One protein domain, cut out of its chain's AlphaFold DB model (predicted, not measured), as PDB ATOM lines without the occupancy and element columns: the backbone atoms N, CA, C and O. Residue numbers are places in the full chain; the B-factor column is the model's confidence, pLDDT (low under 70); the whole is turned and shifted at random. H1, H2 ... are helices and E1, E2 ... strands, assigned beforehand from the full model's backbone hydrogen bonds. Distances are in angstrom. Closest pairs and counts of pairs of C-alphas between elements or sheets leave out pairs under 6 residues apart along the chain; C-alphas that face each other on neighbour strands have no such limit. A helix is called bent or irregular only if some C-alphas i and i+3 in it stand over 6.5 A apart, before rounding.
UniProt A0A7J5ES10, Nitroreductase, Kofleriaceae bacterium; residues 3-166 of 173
ATOM      1  N   THR A   3     -11.281  38.238 -23.206       98.50
ATOM      2  CA  THR A   3     -11.614  39.584 -22.716       98.50
ATOM      3  C   THR A   3     -12.147  40.490 -23.821       98.50
ATOM      4  O   THR A   3     -11.747  40.395 -24.980       98.50
ATOM      5  N   GLU A   4     -13.008  41.426 -23.432       97.94
ATOM      6  CA  GLU A   4     -13.439  42.566 -24.247       97.94
ATOM      7  C   GLU A   4     -12.716  43.856 -23.807       97.94
ATOM      8  O   GLU A   4     -12.247  43.912 -22.665       97.94
ATOM      9  N   PRO A   5     -12.633  44.899 -24.659       94.69
ATOM     10  CA  PRO A   5     -11.716  46.029 -24.498       94.69
ATOM     11  C   PRO A   5     -11.605  46.680 -23.114       94.69
ATOM     12  O   PRO A   5     -10.473  46.766 -22.641       94.69
ATOM     13  N   PRO A   6     -12.666  47.027 -22.355       97.00
ATOM     14  CA  PRO A   6     -12.422  47.622 -21.036       97.00
ATOM     15  C   PRO A   6     -11.659  46.666 -20.103       97.00
ATOM     16  O   PRO A   6     -10.818  47.071 -19.294       97.00
ATOM     17  N   LYS A   7     -11.919  45.360 -20.241       98.50
ATOM     18  CA  LYS A   7     -11.228  44.324 -19.480       98.50
ATOM     19  C   LYS A   7      -9.842  44.025 -20.043       98.50
ATOM     20  O   LYS A   7      -8.922  43.852 -19.243       98.50
ATOM     21  N   THR A   8      -9.682  43.984 -21.367       98.62
ATOM     22  CA  THR A   8      -8.376  43.818 -22.023       98.62
ATOM     23  C   THR A   8      -7.408  44.898 -21.553       98.62
ATOM     24  O   THR A   8      -6.312  44.566 -21.106       98.62
ATOM     25  N   ASP A   9      -7.835  46.161 -21.544       98.44
ATOM     26  CA  ASP A   9      -7.010  47.300 -21.125       98.44
ATOM     27  C   ASP A   9      -6.612  47.208 -19.649       98.44
ATOM     28  O   ASP A   9      -5.452  47.410 -19.286       98.44
ATOM     29  N   THR A  10      -7.557  46.815 -18.790       98.56
ATOM     30  CA  THR A  10      -7.296  46.604 -17.359       98.56
ATOM     31  C   THR A  10      -6.243  45.513 -17.135       98.56
ATOM     32  O   THR A  10      -5.304  45.694 -16.360       98.56
ATOM     33  N   VAL A  11      -6.383  44.369 -17.811       98.50
ATOM     34  CA  VAL A  11      -5.452  43.234 -17.682       98.50
ATOM     35  C   VAL A  11      -4.082  43.593 -18.254       98.50
ATOM     36  O   VAL A  11      -3.063  43.292 -17.637       98.50
ATOM     37  N   ARG A  12      -4.054  44.284 -19.397       98.25
ATOM     38  CA  ARG A  12      -2.844  44.796 -20.044       98.25
ATOM     39  C   ARG A  12      -2.040  45.686 -19.099       98.25
ATOM     40  O   ARG A  12      -0.855  45.442 -18.885       98.25
ATOM     41  N   ALA A  13      -2.682  46.680 -18.484       98.50
ATOM     42  CA  ALA A  13      -2.023  47.584 -17.545       98.50
ATOM     43  C   ALA A  13      -1.399  46.827 -16.356       98.50
ATOM     44  O   ALA A  13      -0.257  47.095 -15.976       98.50
ATOM     45  N   ALA A  14      -2.115  45.838 -15.814       98.44
ATOM     46  CA  ALA A  14      -1.625  45.015 -14.713       98.44
ATOM     47  C   ALA A  14      -0.451  44.105 -15.126       98.44
ATOM     48  O   ALA A  14       0.535  44.000 -14.396       98.44
ATOM     49  N   LEU A  15      -0.513  43.491 -16.314       98.50
ATOM     50  CA  LEU A  15       0.581  42.686 -16.866       98.50
ATOM     51  C   LEU A  15       1.837  43.529 -17.100       98.50
ATOM     52  O   LEU A  15       2.927  43.102 -16.727       98.50
ATOM     53  N   VAL A  16       1.701  44.738 -17.653       98.50
ATOM     54  CA  VAL A  16       2.822  45.675 -17.846       98.50
ATOM     55  C   VAL A  16       3.446  46.074 -16.506       98.50
ATOM     56  O   VAL A  16       4.671  46.060 -16.369       98.50
ATOM     57  N   ALA A  17       2.630  46.401 -15.501       98.31
ATOM     58  CA  ALA A  17       3.120  46.748 -14.168       98.31
ATOM     59  C   ALA A  17       3.888  45.583 -13.517       98.31
ATOM     60  O   ALA A  17       4.983  45.782 -12.975       98.31
ATOM     61  N   ALA A  18       3.362  44.360 -13.632       97.94
ATOM     62  CA  ALA A  18       4.022  43.152 -13.148       97.94
ATOM     63  C   ALA A  18       5.309  42.845 -13.923       97.94
ATOM     64  O   ALA A  18       6.310  42.491 -13.309       97.94
ATOM     65  N   ALA A  19       5.333  43.058 -15.239       97.56
ATOM     66  CA  ALA A  19       6.521  42.847 -16.062       97.56
ATOM     67  C   ALA A  19       7.676  43.798 -15.722       97.56
ATOM     68  O   ALA A  19       8.843  43.416 -15.787       97.56
ATOM     69  N   LYS A  20       7.357  45.036 -15.333       97.25
ATOM     70  CA  LYS A  20       8.357  46.049 -14.969       97.25
ATOM     71  C   LYS A  20       8.959  45.854 -13.580       97.25
ATOM     72  O   LYS A  20      10.090  46.272 -13.359       97.25
ATOM     73  N   SER A  21       8.206  45.282 -12.640       94.69
ATOM     74  CA  SER A  21       8.577  45.272 -11.215       94.69
ATOM     75  C   SER A  21       8.665  43.883 -10.579       94.69
ATOM     76  O   SER A  21       9.275  43.733  -9.522       94.69
ATOM     77  N   GLY A  22       8.060  42.870 -11.197       91.81
ATOM     78  CA  GLY A  22       7.916  41.528 -10.653       91.81
ATOM     79  C   GLY A  22       8.848  40.505 -11.295       91.81
ATOM     80  O   GLY A  22       9.214  40.595 -12.467       91.81
ATOM     81  N   LEU A  23       9.182  39.475 -10.519       93.00
ATOM     82  CA  LEU A  23       9.867  38.294 -11.030       93.00
ATOM     83  C   LEU A  23       8.857  37.338 -11.687       93.00
ATOM     84  O   LEU A  23       7.761  37.151 -11.149       93.00
ATOM     85  N   PRO A  24       9.206  36.722 -12.831       94.56
ATOM     86  CA  PRO A  24       8.358  35.724 -13.468       94.56
ATOM     87  C   PRO A  24       8.217  34.486 -12.570       94.56
ATOM     88  O   PRO A  24       9.190  34.023 -11.978       94.56
ATOM     89  N   SER A  25       7.007  33.936 -12.494       96.50
ATOM     90  CA  SER A  25       6.692  32.710 -11.751       96.50
ATOM     91  C   SER A  25       5.628  31.901 -12.507       96.50
ATOM     92  O   SER A  25       4.467  31.864 -12.090       96.50
ATOM     93  N   PRO A  26       5.968  31.336 -13.682       96.75
ATOM     94  CA  PRO A  26       5.008  30.601 -14.498       96.75
ATOM     95  C   PRO A  26       4.613  29.267 -13.852       96.75
ATOM     96  O   PRO A  26       5.412  28.653 -13.147       96.75
ATOM     97  N   ASN A  27       3.387  28.793 -14.118       95.50
ATOM     98  CA  ASN A  27       2.939  27.479 -13.631       95.50
ATOM     99  C   ASN A  27       3.717  26.336 -14.294       95.50
ATOM    100  O   ASN A  27       4.153  25.409 -13.617       95.50
ATOM    101  N   VAL A  28       3.928  26.442 -15.608       93.50
ATOM    102  CA  VAL A  28       4.795  25.540 -16.369       93.50
ATOM    103  C   VAL A  28       6.163  26.211 -16.529       93.50
ATOM    104  O   VAL A  28       6.221  27.315 -17.077       93.50
ATOM    105  N   PRO A  29       7.265  25.590 -16.070       93.50
ATOM    106  CA  PRO A  29       8.596  26.169 -16.208       93.50
ATOM    107  C   PRO A  29       8.942  26.481 -17.668       93.50
ATOM    108  O   PRO A  29       8.732  25.659 -18.560       93.50
ATOM    109  N   PHE A  30       9.510  27.664 -17.911       92.81
ATOM    110  CA  PHE A  30      10.086  27.980 -19.216       92.81
ATOM    111  C   PHE A  30      11.348  27.141 -19.481       92.81
ATOM    112  O   PHE A  30      11.974  26.669 -18.527       92.81
ATOM    113  N   PRO A  31      11.752  26.971 -20.756       92.81
ATOM    114  CA  PRO A  31      12.937  26.189 -21.094       92.81
ATOM    115  C   PRO A  31      14.192  26.691 -20.373       92.81
ATOM    116  O   PRO A  31      14.489  27.889 -20.393       92.81
ATOM    117  N   ILE A  32      14.916  25.758 -19.747       92.56
ATOM    118  CA  ILE A  32      16.159  26.025 -19.005       92.56
ATOM    119  C   ILE A  32      17.270  26.419 -19.983       92.56
ATOM    120  O   ILE A  32      18.000  27.384 -19.757       92.56
ATOM    121  N   ASP A  33      17.366  25.696 -21.094       94.94
ATOM    122  CA  ASP A  33      18.300  25.937 -22.176       94.94
ATOM    123  C   ASP A  33      17.659  25.644 -23.541       94.94
ATOM    124  O   ASP A  33      16.516  25.201 -23.660       94.94
ATOM    125  N   TYR A  34      18.401  25.982 -24.593       95.38
ATOM    126  CA  TYR A  34      18.085  25.613 -25.966       95.38
ATOM    127  C   TYR A  34      19.365  25.005 -26.539       95.38
ATOM    128  O   TYR A  34      20.294  25.765 -26.819       95.38
ATOM    129  N   PRO A  35      19.475  23.673 -26.665       96.62
ATOM    130  CA  PRO A  35      20.605  23.067 -27.356       96.62
ATOM    131  C   PRO A  35      20.512  23.341 -28.863       96.62
ATOM    132  O   PRO A  35      19.464  23.746 -29.374       96.62
ATOM    133  N   GLU A  36      21.604  23.135 -29.599       94.88
ATOM    134  CA  GLU A  36      21.530  23.162 -31.063       94.88
ATOM    135  C   GLU A  36      20.692  21.972 -31.576       94.88
ATOM    136  O   GLU A  36      20.782  20.885 -30.999       94.88
ATOM    137  N   PRO A  37      19.867  22.150 -32.629       92.81
ATOM    138  CA  PRO A  37      19.743  23.347 -33.480       92.81
ATOM    139  C   PRO A  37      18.743  24.415 -32.978       92.81
ATOM    140  O   PRO A  37      18.592  25.478 -33.585       92.81
ATOM    141  N   TYR A  38      18.041  24.180 -31.866       94.19
ATOM    142  CA  TYR A  38      16.962  25.060 -31.393       94.19
ATOM    143  C   TYR A  38      17.438  26.475 -31.033       94.19
ATOM    144  O   TYR A  38      16.702  27.450 -31.223       94.19
ATOM    145  N   LEU A  39      18.671  26.617 -30.535       95.38
ATOM    146  CA  LEU A  39      19.262  27.926 -30.254       95.38
ATOM    147  C   LEU A  39      19.449  28.756 -31.524       95.38
ATOM    148  O   LEU A  39      19.116  29.947 -31.523       95.38
ATOM    149  N   ALA A  40      19.955  28.145 -32.598       94.50
ATOM    150  CA  ALA A  40      20.062  28.792 -33.898       94.50
ATOM    151  C   ALA A  40      18.688  29.252 -34.404       94.50
ATOM    152  O   ALA A  40      18.547  30.415 -34.790       94.50
ATOM    153  N   HIS A  41      17.654  28.409 -34.303       94.62
ATOM    154  CA  HIS A  41      16.291  28.760 -34.729       94.62
ATOM    155  C   HIS A  41      15.725  29.937 -33.931       94.62
ATOM    156  O   HIS A  41      15.206  30.904 -34.500       94.62
ATOM    157  N   ARG A  42      15.893  29.916 -32.603       93.62
ATOM    158  CA  ARG A  42      15.467  31.014 -31.727       93.62
ATOM    159  C   ARG A  42      16.169  32.327 -32.080       93.62
ATOM    160  O   ARG A  42      15.528  33.377 -32.117       93.62
ATOM    161  N   ARG A  43      17.479  32.282 -32.350       94.31
ATOM    162  CA  ARG A  43      18.265  33.455 -32.767       94.31
ATOM    163  C   ARG A  43      17.813  33.981 -34.126       94.31
ATOM    164  O   ARG A  43      17.602  35.183 -34.242       94.31
ATOM    165  N   ALA A  44      17.626  33.106 -35.113       94.44
ATOM    166  CA  ALA A  44      17.167  33.477 -36.450       94.44
ATOM    167  C   ALA A  44      15.793  34.166 -36.408       94.44
ATOM    168  O   ALA A  44      15.632  35.240 -36.986       94.44
ATOM    169  N   CYS A  45      14.843  33.613 -35.646       94.44
ATOM    170  CA  CYS A  45      13.531  34.225 -35.425       94.44
ATOM    171  C   CYS A  45      13.652  35.622 -34.791       94.44
ATOM    172  O   CYS A  45      13.092  36.593 -35.302       94.44
ATOM    173  N   GLY A  46      14.454  35.751 -33.728       93.38
ATOM    174  CA  GLY A  46      14.698  37.039 -33.081       93.38
ATOM    175  C   GLY A  46      15.360  38.066 -34.004       93.38
ATOM    176  O   GLY A  46      14.968  39.229 -34.001       93.38
ATOM    177  N   PHE A  47      16.345  37.663 -34.814       92.12
ATOM    178  CA  PHE A  47      16.990  38.560 -35.776       92.12
ATOM    179  C   PHE A  47      16.031  39.035 -36.863       92.12
ATOM    180  O   PHE A  47      16.059  40.217 -37.190       92.12
ATOM    181  N   ALA A  48      15.170  38.155 -37.377       93.50
ATOM    182  CA  ALA A  48      14.162  38.533 -38.359       93.50
ATOM    183  C   ALA A  48      13.178  39.565 -37.780       93.50
ATOM    184  O   ALA A  48      12.969  40.614 -38.387       93.50
ATOM    185  N   LEU A  49      12.659  39.321 -36.569       94.31
ATOM    186  CA  LEU A  49      11.736  40.236 -35.893       94.31
ATOM    187  C   LEU A  49      12.387  41.595 -35.585       94.31
ATOM    188  O   LEU A  49      11.883  42.634 -36.004       94.31
ATOM    189  N   TYR A  50      13.525  41.612 -34.881       94.25
ATOM    190  CA  TYR A  50      14.191  42.871 -34.523       94.25
ATOM    191  C   TYR A  50      14.716  43.619 -35.752       94.25
ATOM    192  O   TYR A  50      14.681  44.848 -35.772       94.25
ATOM    193  N   GLY A  51      15.170  42.896 -36.779       93.25
ATOM    194  CA  GLY A  51      15.577  43.474 -38.056       93.25
ATOM    195  C   GLY A  51      14.425  44.204 -38.743       93.25
ATOM    196  O   GLY A  51      14.598  45.351 -39.145       93.25
ATOM    197  N   ALA A  52      13.236  43.598 -38.783       93.56
ATOM    198  CA  ALA A  52      12.034  44.232 -39.324       93.56
ATOM    199  C   ALA A  52      11.622  45.494 -38.545       93.56
ATOM    200  O   ALA A  52      11.170  46.471 -39.131       93.56
ATOM    201  N   MET A  53      11.852  45.520 -37.230       93.31
ATOM    202  CA  MET A  53      11.626  46.702 -36.385       93.31
ATOM    203  C   MET A  53      12.721  47.777 -36.511       93.31
ATOM    204  O   MET A  53      12.631  48.835 -35.876       93.31
ATOM    205  N   GLY A  54      13.803  47.506 -37.248       94.88
ATOM    206  CA  GLY A  54      14.986  48.365 -37.289       94.88
ATOM    207  C   GLY A  54      15.654  48.519 -35.918       94.88
ATOM    208  O   GLY A  54      16.134  49.603 -35.587       94.88
ATOM    209  N   ILE A  55      15.621  47.477 -35.080       95.88
ATOM    210  CA  ILE A  55      16.201  47.469 -33.730       95.88
ATOM    211  C   ILE A  55      17.571  46.788 -33.770       95.88
ATOM    212  O   ILE A  55      17.687  45.585 -34.026       95.88
ATOM    213  N   ALA A  56      18.618  47.558 -33.469       94.38
ATOM    214  CA  ALA A  56      19.988  47.059 -33.425       94.38
ATOM    215  C   ALA A  56      20.211  46.061 -32.272       94.38
ATOM    216  O   ALA A  56      19.407  45.923 -31.343       94.38
ATOM    217  N   ARG A  57      21.313  45.300 -32.330       90.44
ATOM    218  CA  ARG A  57      21.585  44.245 -31.338       90.44
ATOM    219  C   ARG A  57      21.943  44.785 -29.955       90.44
ATOM    220  O   ARG A  57      21.611  44.164 -28.946       90.44
ATOM    221  N   ASP A  58      22.637  45.903 -29.947       94.25
ATOM    222  CA  ASP A  58      23.131  46.652 -28.800       94.25
ATOM    223  C   ASP A  58      22.125  47.685 -28.270       94.25
ATOM    224  O   ASP A  58      22.293  48.168 -27.148       94.25
ATOM    225  N   ASP A  59      21.038  47.950 -29.003       96.56
ATOM    226  CA  ASP A  59      19.934  48.804 -28.562       96.56
ATOM    227  C   ASP A  59      19.064  48.097 -27.510       96.56
ATOM    228  O   ASP A  59      17.994  47.541 -27.775       96.56
ATOM    229  N   LYS A  60      19.572  48.073 -26.277       95.69
ATOM    230  CA  LYS A  60      18.911  47.422 -25.140       95.69
ATOM    231  C   LYS A  60      17.557  48.050 -24.813       95.69
ATOM    232  O   LYS A  60      16.665  47.320 -24.394       95.69
ATOM    233  N   ALA A  61      17.411  49.362 -24.995       97.06
ATOM    234  CA  ALA A  61      16.190  50.085 -24.661       97.06
ATOM    235  C   ALA A  61      15.048  49.675 -25.596       97.06
ATOM    236  O   ALA A  61      14.048  49.134 -25.132       97.06
ATOM    237  N   ARG A  62      15.241  49.779 -26.917       96.69
ATOM    238  CA  ARG A  62      14.192  49.391 -27.872       96.69
ATOM    239  C   ARG A  62      13.899  47.893 -27.842       96.69
ATOM    240  O   ARG A  62      12.766  47.486 -28.080       96.69
ATOM    241  N   ARG A  63      14.889  47.052 -27.517       95.56
ATOM    242  CA  ARG A  63      14.667  45.612 -27.279       95.56
ATOM    243  C   ARG A  63      13.813  45.347 -26.047       95.56
ATOM    244  O   ARG A  63      12.977  44.449 -26.084       95.56
ATOM    245  N   TYR A  64      14.026  46.103 -24.975       96.31
ATOM    246  CA  TYR A  64      13.188  46.027 -23.785       96.31
ATOM    247  C   TYR A  64      11.754  46.464 -24.095       96.31
ATOM    248  O   TYR A  64      10.821  45.747 -23.742       96.31
ATOM    249  N   ASP A  65      11.578  47.557 -24.838       96.44
ATOM    250  CA  ASP A  65      10.253  48.026 -25.258       96.44
ATOM    251  C   ASP A  65       9.548  46.987 -26.146       96.44
ATOM    252  O   ASP A  65       8.399  46.626 -25.901       96.44
ATOM    253  N   ALA A  66      10.258  46.412 -27.122       96.00
ATOM    254  CA  ALA A  66       9.747  45.334 -27.970       96.00
ATOM    255  C   ALA A  66       9.383  44.067 -27.175       96.00
ATOM    256  O   ALA A  66       8.403  43.395 -27.490       96.00
ATOM    257  N   TRP A  67      10.142  43.733 -26.129       95.81
ATOM    258  CA  TRP A  67       9.777  42.660 -25.206       95.81
ATOM    259  C   TRP A  67       8.502  43.009 -24.427       95.81
ATOM    260  O   TRP A  67       7.602  42.169 -24.342       95.81
ATOM    261  N   LEU A  68       8.384  44.247 -23.937       97.50
ATOM    262  CA  LEU A  68       7.241  44.728 -23.162       97.50
ATOM    263  C   LEU A  68       5.925  44.686 -23.957       97.50
ATOM    264  O   LEU A  68       4.874  44.432 -23.366       97.50
ATOM    265  N   ARG A  69       5.986  44.810 -25.293       97.50
ATOM    266  CA  ARG A  69       4.831  44.672 -26.204       97.50
ATOM    267  C   ARG A  69       4.008  43.396 -25.994       97.50
ATOM    268  O   ARG A  69       2.796  43.414 -26.195       97.50
ATOM    269  N   ASN A  70       4.639  42.315 -25.534       97.88
ATOM    270  CA  ASN A  70       3.947  41.083 -25.144       97.88
ATOM    271  C   ASN A  70       2.886  41.323 -24.057       97.88
ATOM    272  O   ASN A  70       1.785  40.782 -24.107       97.88
ATOM    273  N   TYR A  71       3.229  42.130 -23.057       98.31
ATOM    274  CA  TYR A  71       2.361  42.451 -21.926       98.31
ATOM    275  C   TYR A  71       1.393  43.588 -22.259       98.31
ATOM    276  O   TYR A  71       0.343  43.703 -21.635       98.31
ATOM    277  N   GLU A  72       1.708  44.364 -23.299       98.19
ATOM    278  CA  GLU A  72       0.793  45.308 -23.945       98.19
ATOM    279  C   GLU A  72      -0.205  44.619 -24.897       98.19
ATOM    280  O   GLU A  72      -1.008  45.290 -25.541       98.19
ATOM    281  N   VAL A  73      -0.176  43.280 -24.988       98.00
ATOM    282  CA  VAL A  73      -1.057  42.468 -25.851       98.00
ATOM    283  C   VAL A  73      -0.989  42.927 -27.316       98.00
ATOM    284  O   VAL A  73      -1.954  42.822 -28.062       98.00
ATOM    285  N   PHE A  74       0.151  43.484 -27.733       97.69
ATOM    286  CA  PHE A  74       0.350  44.045 -29.070       97.69
ATOM    287  C   PHE A  74      -0.766  45.009 -29.531       97.69
ATOM    288  O   PHE A  74      -1.115  45.046 -30.702       97.69
ATOM    289  N   ASP A  75      -1.323  45.797 -28.605       97.00
ATOM    290  CA  ASP A  75      -2.472  46.697 -28.823       97.00
ATOM    291  C   ASP A  75      -3.789  46.017 -29.225       97.00
ATOM    292  O   ASP A  75      -4.793  46.705 -29.408       97.00
ATOM    293  N   ALA A  76      -3.841  44.686 -29.262       98.12
ATOM    294  CA  ALA A  76      -5.029  43.960 -29.677       98.12
ATOM    295  C   ALA A  76      -6.233  44.236 -28.747       98.12
ATOM    296  O   ALA A  76      -6.066  44.321 -27.522       98.12
ATOM    297  N   PRO A  77      -7.457  44.351 -29.301       98.19
ATOM    298  CA  PRO A  77      -8.669  44.641 -28.531       98.19
ATOM    299  C   PRO A  77      -9.087  43.490 -27.605       98.19
ATOM    300  O   PRO A  77      -9.763  43.721 -26.598       98.19
ATOM    301  N   HIS A  78      -8.664  42.260 -27.909       98.56
ATOM    302  CA  HIS A  78      -9.025  41.064 -27.157       98.56
ATOM    303  C   HIS A  78      -7.788  40.286 -26.709       98.56
ATOM    304  O   HIS A  78      -6.814  40.131 -27.449       98.56
ATOM    305  N   LEU A  79      -7.865  39.736 -25.497       98.69
ATOM    306  CA  LEU A  79      -6.925  38.754 -24.980       98.69
ATOM    307  C   LEU A  79      -7.681  37.459 -24.680       98.69
ATOM    308  O   LEU A  79      -8.560  37.431 -23.817       98.69
ATOM    309  N   ALA A  80      -7.307  36.366 -25.342       98.44
ATOM    310  CA  ALA A  80      -7.664  35.032 -24.878       98.44
ATOM    311  C   ALA A  80      -6.564  34.497 -23.955       98.44
ATOM    312  O   ALA A  80      -5.384  34.600 -24.267       98.44
ATOM    313  N   VAL A  81      -6.936  33.909 -22.822       98.62
ATOM    314  CA  VAL A  81      -6.017  33.229 -21.901       98.62
ATOM    315  C   VAL A  81      -6.434  31.776 -21.777       98.62
ATOM    316  O   VAL A  81      -7.604  31.477 -21.490       98.62
ATOM    317  N   VAL A  82      -5.467  30.893 -22.010       98.31
ATOM    318  CA  VAL A  82      -5.649  29.444 -22.066       98.31
ATOM    319  C   VAL A  82      -4.993  28.819 -20.845       98.31
ATOM    320  O   VAL A  82      -3.840  29.107 -20.517       98.31
ATOM    321  N   ALA A  83      -5.753  27.973 -20.164       97.88
ATOM    322  CA  ALA A  83      -5.326  27.266 -18.972       97.88
ATOM    323  C   ALA A  83      -5.897  25.849 -18.990       97.88
ATOM    324  O   ALA A  83      -6.909  25.598 -19.652       97.88
ATOM    325  N   VAL A  84      -5.264  24.942 -18.256       97.50
ATOM    326  CA  VAL A  84      -5.674  23.539 -18.180       97.50
ATOM    327  C   VAL A  84      -5.667  23.049 -16.742       97.50
ATOM    328  O   VAL A  84      -4.930  23.569 -15.911       97.50
ATOM    329  N   ASP A  85      -6.493  22.053 -16.434       97.31
ATOM    330  CA  ASP A  85      -6.473  21.412 -15.122       97.31
ATOM    331  C   ASP A  85      -5.137  20.701 -14.908       97.31
ATOM    332  O   ASP A  85      -4.785  19.779 -15.651       97.31
ATOM    333  N   ARG A  86      -4.392  21.112 -13.876       95.62
ATOM    334  CA  ARG A  86      -3.042  20.594 -13.623       95.62
ATOM    335  C   ARG A  86      -2.994  19.089 -13.389       95.62
ATOM    336  O   ARG A  86      -1.946  18.471 -13.555       95.62
ATOM    337  N   ARG A  87      -4.117  18.480 -12.985       96.25
ATOM    338  CA  ARG A  87      -4.209  17.037 -12.718       96.25
ATOM    339  C   ARG A  87      -4.059  16.211 -13.991       96.25
ATOM    340  O   ARG A  87      -3.682  15.047 -13.904       96.25
ATOM    341  N   LEU A  88      -4.329  16.804 -15.157       96.06
ATOM    342  CA  LEU A  88      -4.136  16.163 -16.460       96.06
ATOM    343  C   LEU A  88      -2.652  16.054 -16.845       96.06
ATOM    344  O   LEU A  88      -2.295  15.255 -17.712       96.06
ATOM    345  N   GLY A  89      -1.779  16.826 -16.187       93.00
ATOM    346  CA  GLY A  89      -0.339  16.766 -16.387       93.00
ATOM    347  C   GLY A  89       0.089  17.044 -17.837       93.00
ATOM    348  O   GLY A  89      -0.607  17.742 -18.576       93.00
ATOM    349  N   PRO A  90       1.236  16.497 -18.275       91.75
ATOM    350  CA  PRO A  90       1.802  16.790 -19.594       91.75
ATOM    351  C   PRO A  90       0.916  16.400 -20.781       91.75
ATOM    352  O   PRO A  90       1.031  17.008 -21.840       91.75
ATOM    353  N   TYR A  91       0.030  15.411 -20.627       92.62
ATOM    354  CA  TYR A  91      -0.817  14.950 -21.731       92.62
ATOM    355  C   TYR A  91      -1.788  16.043 -22.196       92.62
ATOM    356  O   TYR A  91      -1.988  16.234 -23.391       92.62
ATOM    357  N   ALA A  92      -2.275  16.857 -21.257       95.31
ATOM    358  CA  ALA A  92      -3.100  18.021 -21.558       95.31
ATOM    359  C   ALA A  92      -2.389  19.035 -22.475       95.31
ATOM    360  O   ALA A  92      -3.038  19.732 -23.249       95.31
ATOM    361  N   LEU A  93      -1.053  19.122 -22.425       93.94
ATOM    362  CA  LEU A  93      -0.289  20.038 -23.276       93.94
ATOM    363  C   LEU A  93      -0.302  19.602 -24.749       93.94
ATOM    364  O   LEU A  93      -0.250  20.460 -25.629       93.94
ATOM    365  N   ILE A  94      -0.411  18.295 -25.019       95.50
ATOM    366  CA  ILE A  94      -0.555  17.752 -26.378       95.50
ATOM    367  C   ILE A  94      -1.896  18.202 -26.958       95.50
ATOM    368  O   ILE A  94      -1.932  18.810 -28.029       95.50
ATOM    369  N   ASP A  95      -2.981  17.980 -26.211       95.81
ATOM    370  CA  ASP A  95      -4.336  18.355 -26.621       95.81
ATOM    371  C   ASP A  95      -4.448  19.870 -26.854       95.81
ATOM    372  O   ASP A  95      -4.998  20.314 -27.865       95.81
ATOM    373  N   ILE A  96      -3.855  20.677 -25.967       97.38
ATOM    374  CA  ILE A  96      -3.808  22.136 -26.120       97.38
ATOM    375  C   ILE A  96      -2.987  22.554 -27.346       97.38
ATOM    376  O   ILE A  96      -3.357  23.520 -28.012       97.38
ATOM    377  N   GLY A  97      -1.902  21.848 -27.675       96.44
ATOM    378  CA  GLY A  97      -1.123  22.109 -28.888       96.44
ATOM    379  C   GLY A  97      -1.941  21.893 -30.163       96.44
ATOM    380  O   GLY A  97      -1.942  22.751 -31.049       96.44
ATOM    381  N   VAL A  98      -2.692  20.789 -30.230       97.44
ATOM    382  CA  VAL A  98      -3.613  20.500 -31.344       97.44
ATOM    383  C   VAL A  98      -4.716  21.556 -31.420       97.44
ATOM    384  O   VAL A  98      -4.957  22.123 -32.489       97.44
ATOM    385  N   TRP A  99      -5.342  21.870 -30.282       97.81
ATOM    386  CA  TRP A  99      -6.384  22.891 -30.191       97.81
ATOM    387  C   TRP A  99      -5.880  24.271 -30.630       97.81
ATOM    388  O   TRP A  99      -6.560  24.945 -31.398       97.81
ATOM    389  N   LEU A 100      -4.680  24.685 -30.206       98.25
ATOM    390  CA  LEU A 100      -4.101  25.977 -30.579       98.25
ATOM    391  C   LEU A 100      -3.912  26.075 -32.095       98.25
ATOM    392  O   LEU A 100      -4.273  27.089 -32.686       98.25
ATOM    393  N   GLY A 101      -3.394  25.021 -32.734       98.12
ATOM    394  CA  GLY A 101      -3.242  24.984 -34.190       98.12
ATOM    395  C   GLY A 101      -4.576  25.160 -34.923       98.12
ATOM    396  O   GLY A 101      -4.679  25.982 -35.832       98.12
ATOM    397  N   GLN A 102      -5.616  24.441 -34.487       98.31
ATOM    398  CA  GLN A 102      -6.966  24.565 -35.048       98.31
ATOM    399  C   GLN A 102      -7.574  25.948 -34.796       98.31
ATOM    400  O   GLN A 102      -8.166  26.536 -35.699       98.31
ATOM    401  N   PHE A 103      -7.399  26.488 -33.591       98.19
ATOM    402  CA  PHE A 103      -7.896  27.805 -33.218       98.19
ATOM    403  C   PHE A 103      -7.271  28.908 -34.079       98.19
ATOM    404  O   PHE A 103      -7.996  29.728 -34.634       98.19
ATOM    405  N   LEU A 104      -5.946  28.908 -34.258       98.19
ATOM    406  CA  LEU A 104      -5.257  29.897 -35.097       98.19
ATOM    407  C   LEU A 104      -5.679  29.799 -36.573       98.19
ATOM    408  O   LEU A 104      -5.855  30.827 -37.231       98.19
ATOM    409  N   ALA A 105      -5.888  28.581 -37.083       98.38
ATOM    410  CA  ALA A 105      -6.413  28.370 -38.431       98.38
ATOM    411  C   ALA A 105      -7.839  28.924 -38.586       98.38
ATOM    412  O   ALA A 105      -8.120  29.605 -39.570       98.38
ATOM    413  N   ALA A 106      -8.716  28.692 -37.604       98.25
ATOM    414  CA  ALA A 106     -10.079  29.218 -37.602       98.25
ATOM    415  C   ALA A 106     -10.107  30.752 -37.520       98.25
ATOM    416  O   ALA A 106     -10.802  31.388 -38.302       98.25
ATOM    417  N   VAL A 107      -9.301  31.358 -36.640       97.81
ATOM    418  CA  VAL A 107      -9.160  32.824 -36.548       97.81
ATOM    419  C   VAL A 107      -8.765  33.417 -37.902       97.81
ATOM    420  O   VAL A 107      -9.386  34.372 -38.361       97.81
ATOM    421  N   THR A 108      -7.780  32.813 -38.572       97.12
ATOM    422  CA  THR A 108      -7.333  33.267 -39.897       97.12
ATOM    423  C   THR A 108      -8.438  33.123 -40.950       97.12
ATOM    424  O   THR A 108      -8.619  34.012 -41.779       97.12
ATOM    425  N   ALA A 109      -9.198  32.022 -40.921       98.19
ATOM    426  CA  ALA A 109     -10.304  31.786 -41.850       98.19
ATOM    427  C   ALA A 109     -11.438  32.817 -41.710       98.19
ATOM    428  O   ALA A 109     -12.094  33.137 -42.698       98.19
ATOM    429  N   GLU A 110     -11.622  33.376 -40.513       97.81
ATOM    430  CA  GLU A 110     -12.579  34.452 -40.224       97.81
ATOM    431  C   GLU A 110     -12.023  35.861 -40.525       97.81
ATOM    432  O   GLU A 110     -12.653  36.866 -40.198       97.81
ATOM    433  N   GLY A 111     -10.838  35.971 -41.142       97.00
ATOM    434  CA  GLY A 111     -10.221  37.257 -41.488       97.00
ATOM    435  C   GLY A 111      -9.674  38.033 -40.286       97.00
ATOM    436  O   GLY A 111      -9.492  39.247 -40.360       97.00
ATOM    437  N   LEU A 112      -9.428  37.341 -39.172       97.56
ATOM    438  CA  LEU A 112      -8.833  37.897 -37.963       97.56
ATOM    439  C   LEU A 112      -7.357  37.500 -37.850       97.56
ATOM    440  O   LEU A 112      -6.886  36.545 -38.467       97.56
ATOM    441  N   ALA A 113      -6.636  38.211 -36.990       97.75
ATOM    442  CA  ALA A 113      -5.246  37.946 -36.663       97.75
ATOM    443  C   ALA A 113      -5.082  37.513 -35.203       97.75
ATOM    444  O   ALA A 113      -5.813  37.943 -34.303       97.75
ATOM    445  N   ALA A 114      -4.079  36.664 -34.972       98.06
ATOM    446  CA  ALA A 114      -3.725  36.159 -33.656       98.06
ATOM    447  C   ALA A 114      -2.212  36.129 -33.434       98.06
ATOM    448  O   ALA A 114      -1.449  35.725 -34.308       98.06
ATOM    449  N   CYS A 115      -1.787  36.449 -32.211       97.56
ATOM    450  CA  CYS A 115      -0.422  36.209 -31.747       97.56
ATOM    451  C   CYS A 115      -0.449  35.417 -30.436       97.56
ATOM    452  O   CYS A 115      -0.917  35.921 -29.414       97.56
ATOM    453  N   SER A 116       0.044  34.175 -30.452       97.75
ATOM    454  CA  SER A 116       0.186  33.344 -29.251       97.75
ATOM    455  C   SER A 116       1.402  33.774 -28.424       97.75
ATOM    456  O   SER A 116       2.519  33.835 -28.936       97.75
ATOM    457  N   MET A 117       1.200  34.012 -27.132       97.69
ATOM    458  CA  MET A 117       2.158  34.645 -26.227       97.69
ATOM    459  C   MET A 117       2.365  33.805 -24.963       97.69
ATOM    460  O   MET A 117       1.584  33.877 -24.012       97.69
ATOM    461  N   ALA A 118       3.459  33.042 -24.907       96.62
ATOM    462  CA  ALA A 118       3.867  32.344 -23.678       96.62
ATOM    463  C   ALA A 118       4.308  33.319 -22.564       96.62
ATOM    464  O   ALA A 118       4.249  33.006 -21.379       96.62
ATOM    465  N   SER A 119       4.727  34.526 -22.942       97.12
ATOM    466  CA  SER A 119       5.229  35.589 -22.066       97.12
ATOM    467  C   SER A 119       4.272  35.962 -20.934       97.12
ATOM    468  O   SER A 119       4.725  36.107 -19.800       97.12
ATOM    469  N   ILE A 120       2.963  36.076 -21.191       97.19
ATOM    470  CA  ILE A 120       1.998  36.471 -20.150       97.19
ATOM    471  C   ILE A 120       1.846  35.416 -19.046       97.19
ATOM    472  O   ILE A 120       1.523  35.761 -17.910       97.19
ATOM    473  N   ALA A 121       2.136  34.143 -19.348       97.44
ATOM    474  CA  ALA A 121       2.090  33.058 -18.372       97.44
ATOM    475  C   ALA A 121       3.169  33.202 -17.291       97.44
ATOM    476  O   ALA A 121       3.078  32.554 -16.257       97.44
ATOM    477  N   ALA A 122       4.144  34.101 -17.477       97.88
ATOM    478  CA  ALA A 122       5.090  34.505 -16.443       97.88
ATOM    479  C   ALA A 122       4.420  35.137 -15.209       97.88
ATOM    480  O   ALA A 122       5.011  35.120 -14.129       97.88
ATOM    481  N   TYR A 123       3.212  35.693 -15.352       98.19
ATOM    482  CA  TYR A 123       2.521  36.436 -14.296       98.19
ATOM    483  C   TYR A 123       1.133  35.848 -13.992       98.19
ATOM    484  O   TYR A 123       0.123  36.553 -14.082       98.19
ATOM    485  N   PRO A 124       1.042  34.565 -13.586       97.75
ATOM    486  CA  PRO A 124      -0.242  33.902 -13.387       97.75
ATOM    487  C   PRO A 124      -1.048  34.548 -12.260       97.75
ATOM    488  O   PRO A 124      -2.265  34.590 -12.354       97.75
ATOM    489  N   LYS A 125      -0.404  35.130 -11.237       97.56
ATOM    490  CA  LYS A 125      -1.103  35.847 -10.156       97.56
ATOM    491  C   LYS A 125      -1.975  36.991 -10.688       97.56
ATOM    492  O   LYS A 125      -3.130  37.090 -10.294       97.56
ATOM    493  N   VAL A 126      -1.448  37.795 -11.616       98.19
ATOM    494  CA  VAL A 126      -2.211  38.875 -12.266       98.19
ATOM    495  C   VAL A 126      -3.399  38.292 -13.024       98.19
ATOM    496  O   VAL A 126      -4.528  38.753 -12.896       98.19
ATOM    497  N   LEU A 127      -3.166  37.229 -13.789       98.31
ATOM    498  CA  LEU A 127      -4.218  36.594 -14.575       98.31
ATOM    499  C   LEU A 127      -5.304  35.972 -13.684       98.31
ATOM    500  O   LEU A 127      -6.481  36.090 -14.005       98.31
ATOM    501  N   ARG A 128      -4.952  35.377 -12.541       98.12
ATOM    502  CA  ARG A 128      -5.910  34.863 -11.547       98.12
ATOM    503  C   ARG A 128      -6.756  35.975 -10.950       98.12
ATOM    504  O   ARG A 128      -7.977  35.888 -10.981       98.12
ATOM    505  N   GLU A 129      -6.105  37.030 -10.468       98.06
ATOM    506  CA  GLU A 129      -6.765  38.177  -9.842       98.06
ATOM    507  C   GLU A 129      -7.756  38.849 -10.796       98.06
ATOM    508  O   GLU A 129      -8.890  39.141 -10.424       98.06
ATOM    509  N   HIS A 130      -7.360  39.045 -12.053       98.38
ATOM    510  CA  HIS A 130      -8.201  39.757 -13.003       98.38
ATOM    511  C   HIS A 130      -9.195  38.859 -13.753       98.38
ATOM    512  O   HIS A 130     -10.240  39.369 -14.154       98.38
ATOM    513  N   LEU A 131      -8.903  37.576 -13.986       98.19
ATOM    514  CA  LEU A 131      -9.717  36.697 -14.844       98.19
ATOM    515  C   LEU A 131     -10.400  35.547 -14.096       98.19
ATOM    516  O   LEU A 131     -11.142  34.790 -14.715       98.19
ATOM    517  N   GLY A 132     -10.179  35.413 -12.785       97.38
ATOM    518  CA  GLY A 132     -10.865  34.426 -11.948       97.38
ATOM    519  C   GLY A 132     -10.393  32.985 -12.149       97.38
ATOM    520  O   GLY A 132     -11.133  32.055 -11.836       97.38
ATOM    521  N   PHE A 133      -9.183  32.772 -12.674       97.75
ATOM    522  CA  PHE A 133      -8.605  31.429 -12.754       97.75
ATOM    523  C   PHE A 133      -8.353  30.869 -11.352       97.75
ATOM    524  O   PHE A 133      -7.633  31.475 -10.556       97.75
ATOM    525  N   THR A 134      -8.897  29.688 -11.068       97.25
ATOM    526  CA  THR A 134      -8.689  29.021  -9.782       97.25
ATOM    527  C   THR A 134      -7.313  28.396  -9.708       97.25
ATOM    528  O   THR A 134      -6.725  28.021 -10.729       97.25
ATOM    529  N   ASP A 135      -6.809  28.257  -8.488       96.00
ATOM    530  CA  ASP A 135      -5.502  27.686  -8.214       96.00
ATOM    531  C   ASP A 135      -5.371  26.230  -8.634       96.00
ATOM    532  O   ASP A 135      -4.308  25.716  -8.392       96.00
ATOM    533  N   GLU A 136      -6.334  25.556  -9.262       97.12
ATOM    534  CA  GLU A 136      -6.197  24.211  -9.852       97.12
ATOM    535  C   GLU A 136      -5.813  24.244 -11.340       97.12
ATOM    536  O   GLU A 136      -5.417  23.224 -11.906       97.12
ATOM    537  N   LEU A 137      -5.916  25.410 -11.980       97.81
ATOM    538  CA  LEU A 137      -5.618  25.583 -13.397       97.81
ATOM    539  C   LEU A 137      -4.189  26.077 -13.598       97.81
ATOM    540  O   LEU A 137      -3.810  27.103 -13.033       97.81
ATOM    541  N   ASP A 138      -3.416  25.407 -14.441       97.50
ATOM    542  CA  ASP A 138      -2.133  25.914 -14.914       97.50
ATOM    543  C   ASP A 138      -2.370  26.811 -16.129       97.50
ATOM    544  O   ASP A 138      -2.932  26.385 -17.139       97.50
ATOM    545  N   ILE A 139      -1.968  28.077 -16.016       98.19
ATOM    546  CA  ILE A 139      -2.091  29.056 -17.098       98.19
ATOM    547  C   ILE A 139      -0.918  28.863 -18.058       98.19
ATOM    548  O   ILE A 139       0.239  28.950 -17.648       98.19
ATOM    549  N   LEU A 140      -1.222  28.606 -19.332       97.50
ATOM    550  CA  LEU A 140      -0.236  28.165 -20.319       97.50
ATOM    551  C   LEU A 140       0.278  29.315 -21.189       97.50
ATOM    552  O   LEU A 140       1.484  29.493 -21.336       97.50
ATOM    553  N   PHE A 141      -0.630  30.092 -21.779       98.25
ATOM    554  CA  PHE A 141      -0.299  31.211 -22.664       98.25
ATOM    555  C   PHE A 141      -1.506  32.129 -22.890       98.25
ATOM    556  O   PHE A 141      -2.655  31.790 -22.588       98.25
ATOM    557  N   GLY A 142      -1.222  33.307 -23.441       98.38
ATOM    558  CA  GLY A 142      -2.216  34.226 -23.983       98.38
ATOM    559  C   GLY A 142      -2.274  34.191 -25.499       98.38
ATOM    560  O   GLY A 142      -1.357  33.700 -26.150       98.38
ATOM    561  N   ILE A 143      -3.329  34.762 -26.062       98.75
ATOM    562  CA  ILE A 143      -3.468  35.018 -27.490       98.75
ATOM    563  C   ILE A 143      -4.002  36.439 -27.650       98.75
ATOM    564  O   ILE A 143      -5.122  36.730 -27.223       98.75
ATOM    565  N   ALA A 144      -3.191  37.321 -28.230       98.56
ATOM    566  CA  ALA A 144      -3.643  38.632 -28.680       98.56
ATOM    567  C   ALA A 144      -4.518  38.425 -29.918       98.56
ATOM    568  O   ALA A 144      -4.093  37.715 -30.829       98.56
ATOM    569  N   LEU A 145      -5.727  38.987 -29.926       98.19
ATOM    570  CA  LEU A 145      -6.743  38.754 -30.954       98.19
ATOM    571  C   LEU A 145      -7.332  40.077 -31.447       98.19
ATOM    572  O   LEU A 145      -7.761  40.912 -30.647       98.19
ATOM    573  N   GLY A 146      -7.376  40.253 -32.766       97.62
ATOM    574  CA  GLY A 146      -7.901  41.461 -33.392       97.62
ATOM    575  C   GLY A 146      -7.703  41.472 -34.901       97.62
ATOM    576  O   GLY A 146      -7.584  40.422 -35.523       97.62
ATOM    577  N   PHE A 147      -7.648  42.673 -35.469       97.38
ATOM    578  CA  PHE A 147      -7.289  42.886 -36.868       97.38
ATOM    579  C   PHE A 147      -5.811  43.258 -36.971       97.38
ATOM    580  O   PHE A 147      -5.300  44.018 -36.147       97.38
ATOM    581  N   GLU A 148      -5.130  42.693 -37.963       96.19
ATOM    582  CA  GLU A 148      -3.724  42.983 -38.231       96.19
ATOM    583  C   GLU A 148      -3.557  44.391 -38.806       96.19
ATOM    584  O   GLU A 148      -4.309  44.814 -39.682       96.19
ATOM    585  N   ASP A 149      -2.532  45.106 -38.345       96.31
ATOM    586  CA  ASP A 149      -2.001  46.252 -39.078       96.31
ATOM    587  C   ASP A 149      -1.033  45.746 -40.155       96.31
ATOM    588  O   ASP A 149       0.146  45.496 -39.883       96.31
ATOM    589  N   GLU A 150      -1.532  45.569 -41.377       94.44
ATOM    590  CA  GLU A 150      -0.745  45.070 -42.511       94.44
ATOM    591  C   GLU A 150       0.405  46.011 -42.912       94.44
ATOM    592  O   GLU A 150       1.356  45.582 -43.569       94.44
ATOM    593  N   ALA A 151       0.352  47.290 -42.519       94.62
ATOM    594  CA  ALA A 151       1.412  48.255 -42.798       94.62
ATOM    595  C   ALA A 151       2.586  48.143 -41.812       94.62
ATOM    596  O   ALA A 151       3.671  48.665 -42.084       94.62
ATOM    597  N   SER A 152       2.404  47.455 -40.681       93.81
ATOM    598  CA  SER A 152       3.469  47.282 -39.701       93.81
ATOM    599  C   SER A 152       4.586  46.384 -40.235       93.81
ATOM    600  O   SER A 152       4.371  45.238 -40.637       93.81
ATOM    601  N   ALA A 153       5.832  46.850 -40.138       92.12
ATOM    602  CA  ALA A 153       6.997  46.058 -40.524       92.12
ATOM    603  C   ALA A 153       7.115  44.743 -39.720       92.12
ATOM    604  O   ALA A 153       7.575  43.731 -40.252       92.12
ATOM    605  N   THR A 154       6.639  44.711 -38.464       91.62
ATOM    606  CA  THR A 154       6.603  43.480 -37.642       91.62
ATOM    607  C   THR A 154       5.618  42.439 -38.149       91.62
ATOM    608  O   THR A 154       5.711  41.286 -37.755       91.62
ATOM    609  N   ASN A 155       4.676  42.829 -38.995       94.50
ATOM    610  CA  ASN A 155       3.644  41.949 -39.530       94.50
ATOM    611  C   ASN A 155       4.016  41.461 -40.943       94.50
ATOM    612  O   ASN A 155       3.607  40.394 -41.405       94.50
ATOM    613  N   GLN A 156       4.908  42.189 -41.618       92.44
ATOM    614  CA  GLN A 156       5.381  41.863 -42.963       92.44
ATOM    615  C   GLN A 156       6.573  40.895 -42.994       92.44
ATOM    616  O   GLN A 156       6.804  40.245 -44.015       92.44
ATOM    617  N   PHE A 157       7.337  40.750 -41.905       91.94
ATOM    618  CA  PHE A 157       8.455  39.802 -41.895       91.94
ATOM    619  C   PHE A 157       7.971  38.346 -41.903       91.94
ATOM    620  O   PHE A 157       6.842  38.021 -41.533       91.94
ATOM    621  N   ARG A 158       8.846  37.435 -42.329       91.50
ATOM    622  CA  ARG A 158       8.577  35.995 -42.330       91.50
ATOM    623  C   ARG A 158       9.715  35.248 -41.653       91.50
ATOM    624  O   ARG A 158      10.879  35.629 -41.751       91.50
ATOM    625  N   THR A 159       9.361  34.173 -40.958       92.88
ATOM    626  CA  THR A 159      10.320  33.209 -40.413       92.88
ATOM    627  C   THR A 159      10.501  32.063 -41.400       92.88
ATOM    628  O   THR A 159       9.556  31.682 -42.088       92.88
ATOM    629  N   ALA A 160      11.705  31.497 -41.461       91.31
ATOM    630  CA  ALA A 160      11.936  30.270 -42.213       91.31
ATOM    631  C   ALA A 160      11.290  29.062 -41.507       91.31
ATOM    632  O   ALA A 160      10.952  29.106 -40.316       91.31
ATOM    633  N   ARG A 161      11.111  27.977 -42.256       94.38
ATOM    634  CA  ARG A 161      10.820  26.643 -41.729       94.38
ATOM    635  C   ARG A 161      11.900  25.701 -42.224       94.38
ATOM    636  O   ARG A 161      12.410  25.892 -43.329       94.38
ATOM    637  N   ASP A 162      12.231  24.719 -41.400       94.06
ATOM    638  CA  ASP A 162      13.145  23.665 -41.808       94.06
ATOM    639  C   ASP A 162      12.545  22.860 -42.968       94.06
ATOM    640  O   ASP A 162      11.316  22.747 -43.067       94.06
ATOM    641  N   PRO A 163      13.391  22.290 -43.843       95.06
ATOM    642  CA  PRO A 163      12.928  21.332 -44.837       95.06
ATOM    643  C   PRO A 163      12.277  20.121 -44.150       95.06
ATOM    644  O   PRO A 163      12.570  19.808 -42.992       95.06
ATOM    645  N   VAL A 164      11.374  19.434 -44.856       96.50
ATOM    646  CA  VAL A 164      10.576  18.336 -44.281       96.50
ATOM    647  C   VAL A 164      11.463  17.221 -43.722       96.50
ATOM    648  O   VAL A 164      11.200  16.701 -42.641       96.50
ATOM    649  N   GLU A 165      12.579  16.942 -44.387       96.19
ATOM    650  CA  GLU A 165      13.561  15.915 -44.039       96.19
ATOM    651  C   GLU A 165      14.275  16.188 -42.706       96.19
ATOM    652  O   GLU A 165      14.838  15.271 -42.114       96.19
ATOM    653  N   ALA A 166      14.246  17.427 -42.202       93.75
ATOM    654  CA  ALA A 166      14.809  17.749 -40.890       93.75
ATOM    655  C   ALA A 166      13.963  17.195 -39.731       93.75
ATOM    656  O   ALA A 166      14.479  17.010 -38.633       93.75
TER     657      ALA A 166
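Overview. This is residues 3 to 166 of the 173 residues of the protein "Nitroreductase" of Kofleriaceae bacterium (UniProt A0A7J5ES10). A small three-stranded sheet has the long, kinked helix H4 covering one face and the short helix H6 on the opposite face, with H1 packed on H6 and grazing the sheet at E1. Across a gap from edge strand E2 stands H2, with H7 touching its last residues and H3 near them. The printed part has 164 residues, in the order H1, H2, H3, E1, H4, E2, H5, H6, E3, H7; the sheet runs E1, E3, E2 and is antiparallel. The class is mixed, helices and strands; the whole is compact and rounded, with a radius of gyration of the C-alphas of 16.5 A and spans of 40 by 38 by 36 A.

Along the chain. H1, residues 5 to 21, begins at C-alpha 5 (-11.716, 46.029, -24.498) and is 24.3 A long. H2 is residues 38 to 52, 21.3 A, and H3 residues 60 to 68. E1, residues 78 to 85, spans 23.2 A. H4, residues 86 to 109, spans 31.2 A; it has a kink of 66 degrees near residue 93 and is irregular, with C-alphas 87 and 90 9.1 A apart. E2 is residues 113 to 117, H5 118 to 122 and H6 124 to 131. E3, residues 137 to 146, spans 25.6 A and bends by 59 degrees at residue 140. H7, residues 153 to 156, ends at C-alpha 156 (5.381, 41.863, -42.963).

Arrangement. E1 and E3 pair with N 80 and O 143 at 2.9 A, E3 and E2 with N 117 and O 142 at 2.8 A; both are within hydrogen-bond range. E1, H4, E2 form a split strand-helix-strand unit, two strands running the same way with E3 between them; its crossover is right-handed. H4 runs along the strands at a height over the sheet of 9.0 A. H6 lies on the opposite face, over none of the strands, but only just: 2 of its C-alphas fall on E3. H5 is only just at the sheet's level, at 3.7 A; the closest C-alphas of H5 and E3, Ala 118 and Phe 141, are 4.4 A apart. H1 touches H6 with residues 11 to 18 alone, at a shallow tilt of 21 degrees, opposite ways; their closest C-alphas, Val 11 and His 130, are 6.4 A apart. H3 is close to H1 but not clearly touching, C-alphas 16 and 68 being closest at 7.0 A. H2 touches H7 with residues 49 to 52 alone, closest at C-alphas 52 and 153, 5.5 A. H2 and E2 are apart. Every O i to N i+4 pair is within hydrogen-bond range in H1, H2, H3 and H6; H4 has 15 of 20, H5 0 of 1 but 2 of 2 O i to N i+3 pairs, and H7 is too short for an i+4 pair.

Size, cuts and confidence. The C-alphas of Pro 6 and Glu 165, the two farthest apart, are 47.0 A apart. The printed part has no cut. The link from H1 to H2, 16 residues, is long; residues 35 to 40, of which 38 to 40 belong to H2, stand free. The mean pLDDT of the printed part is 96.2, and no printed residue is under 70.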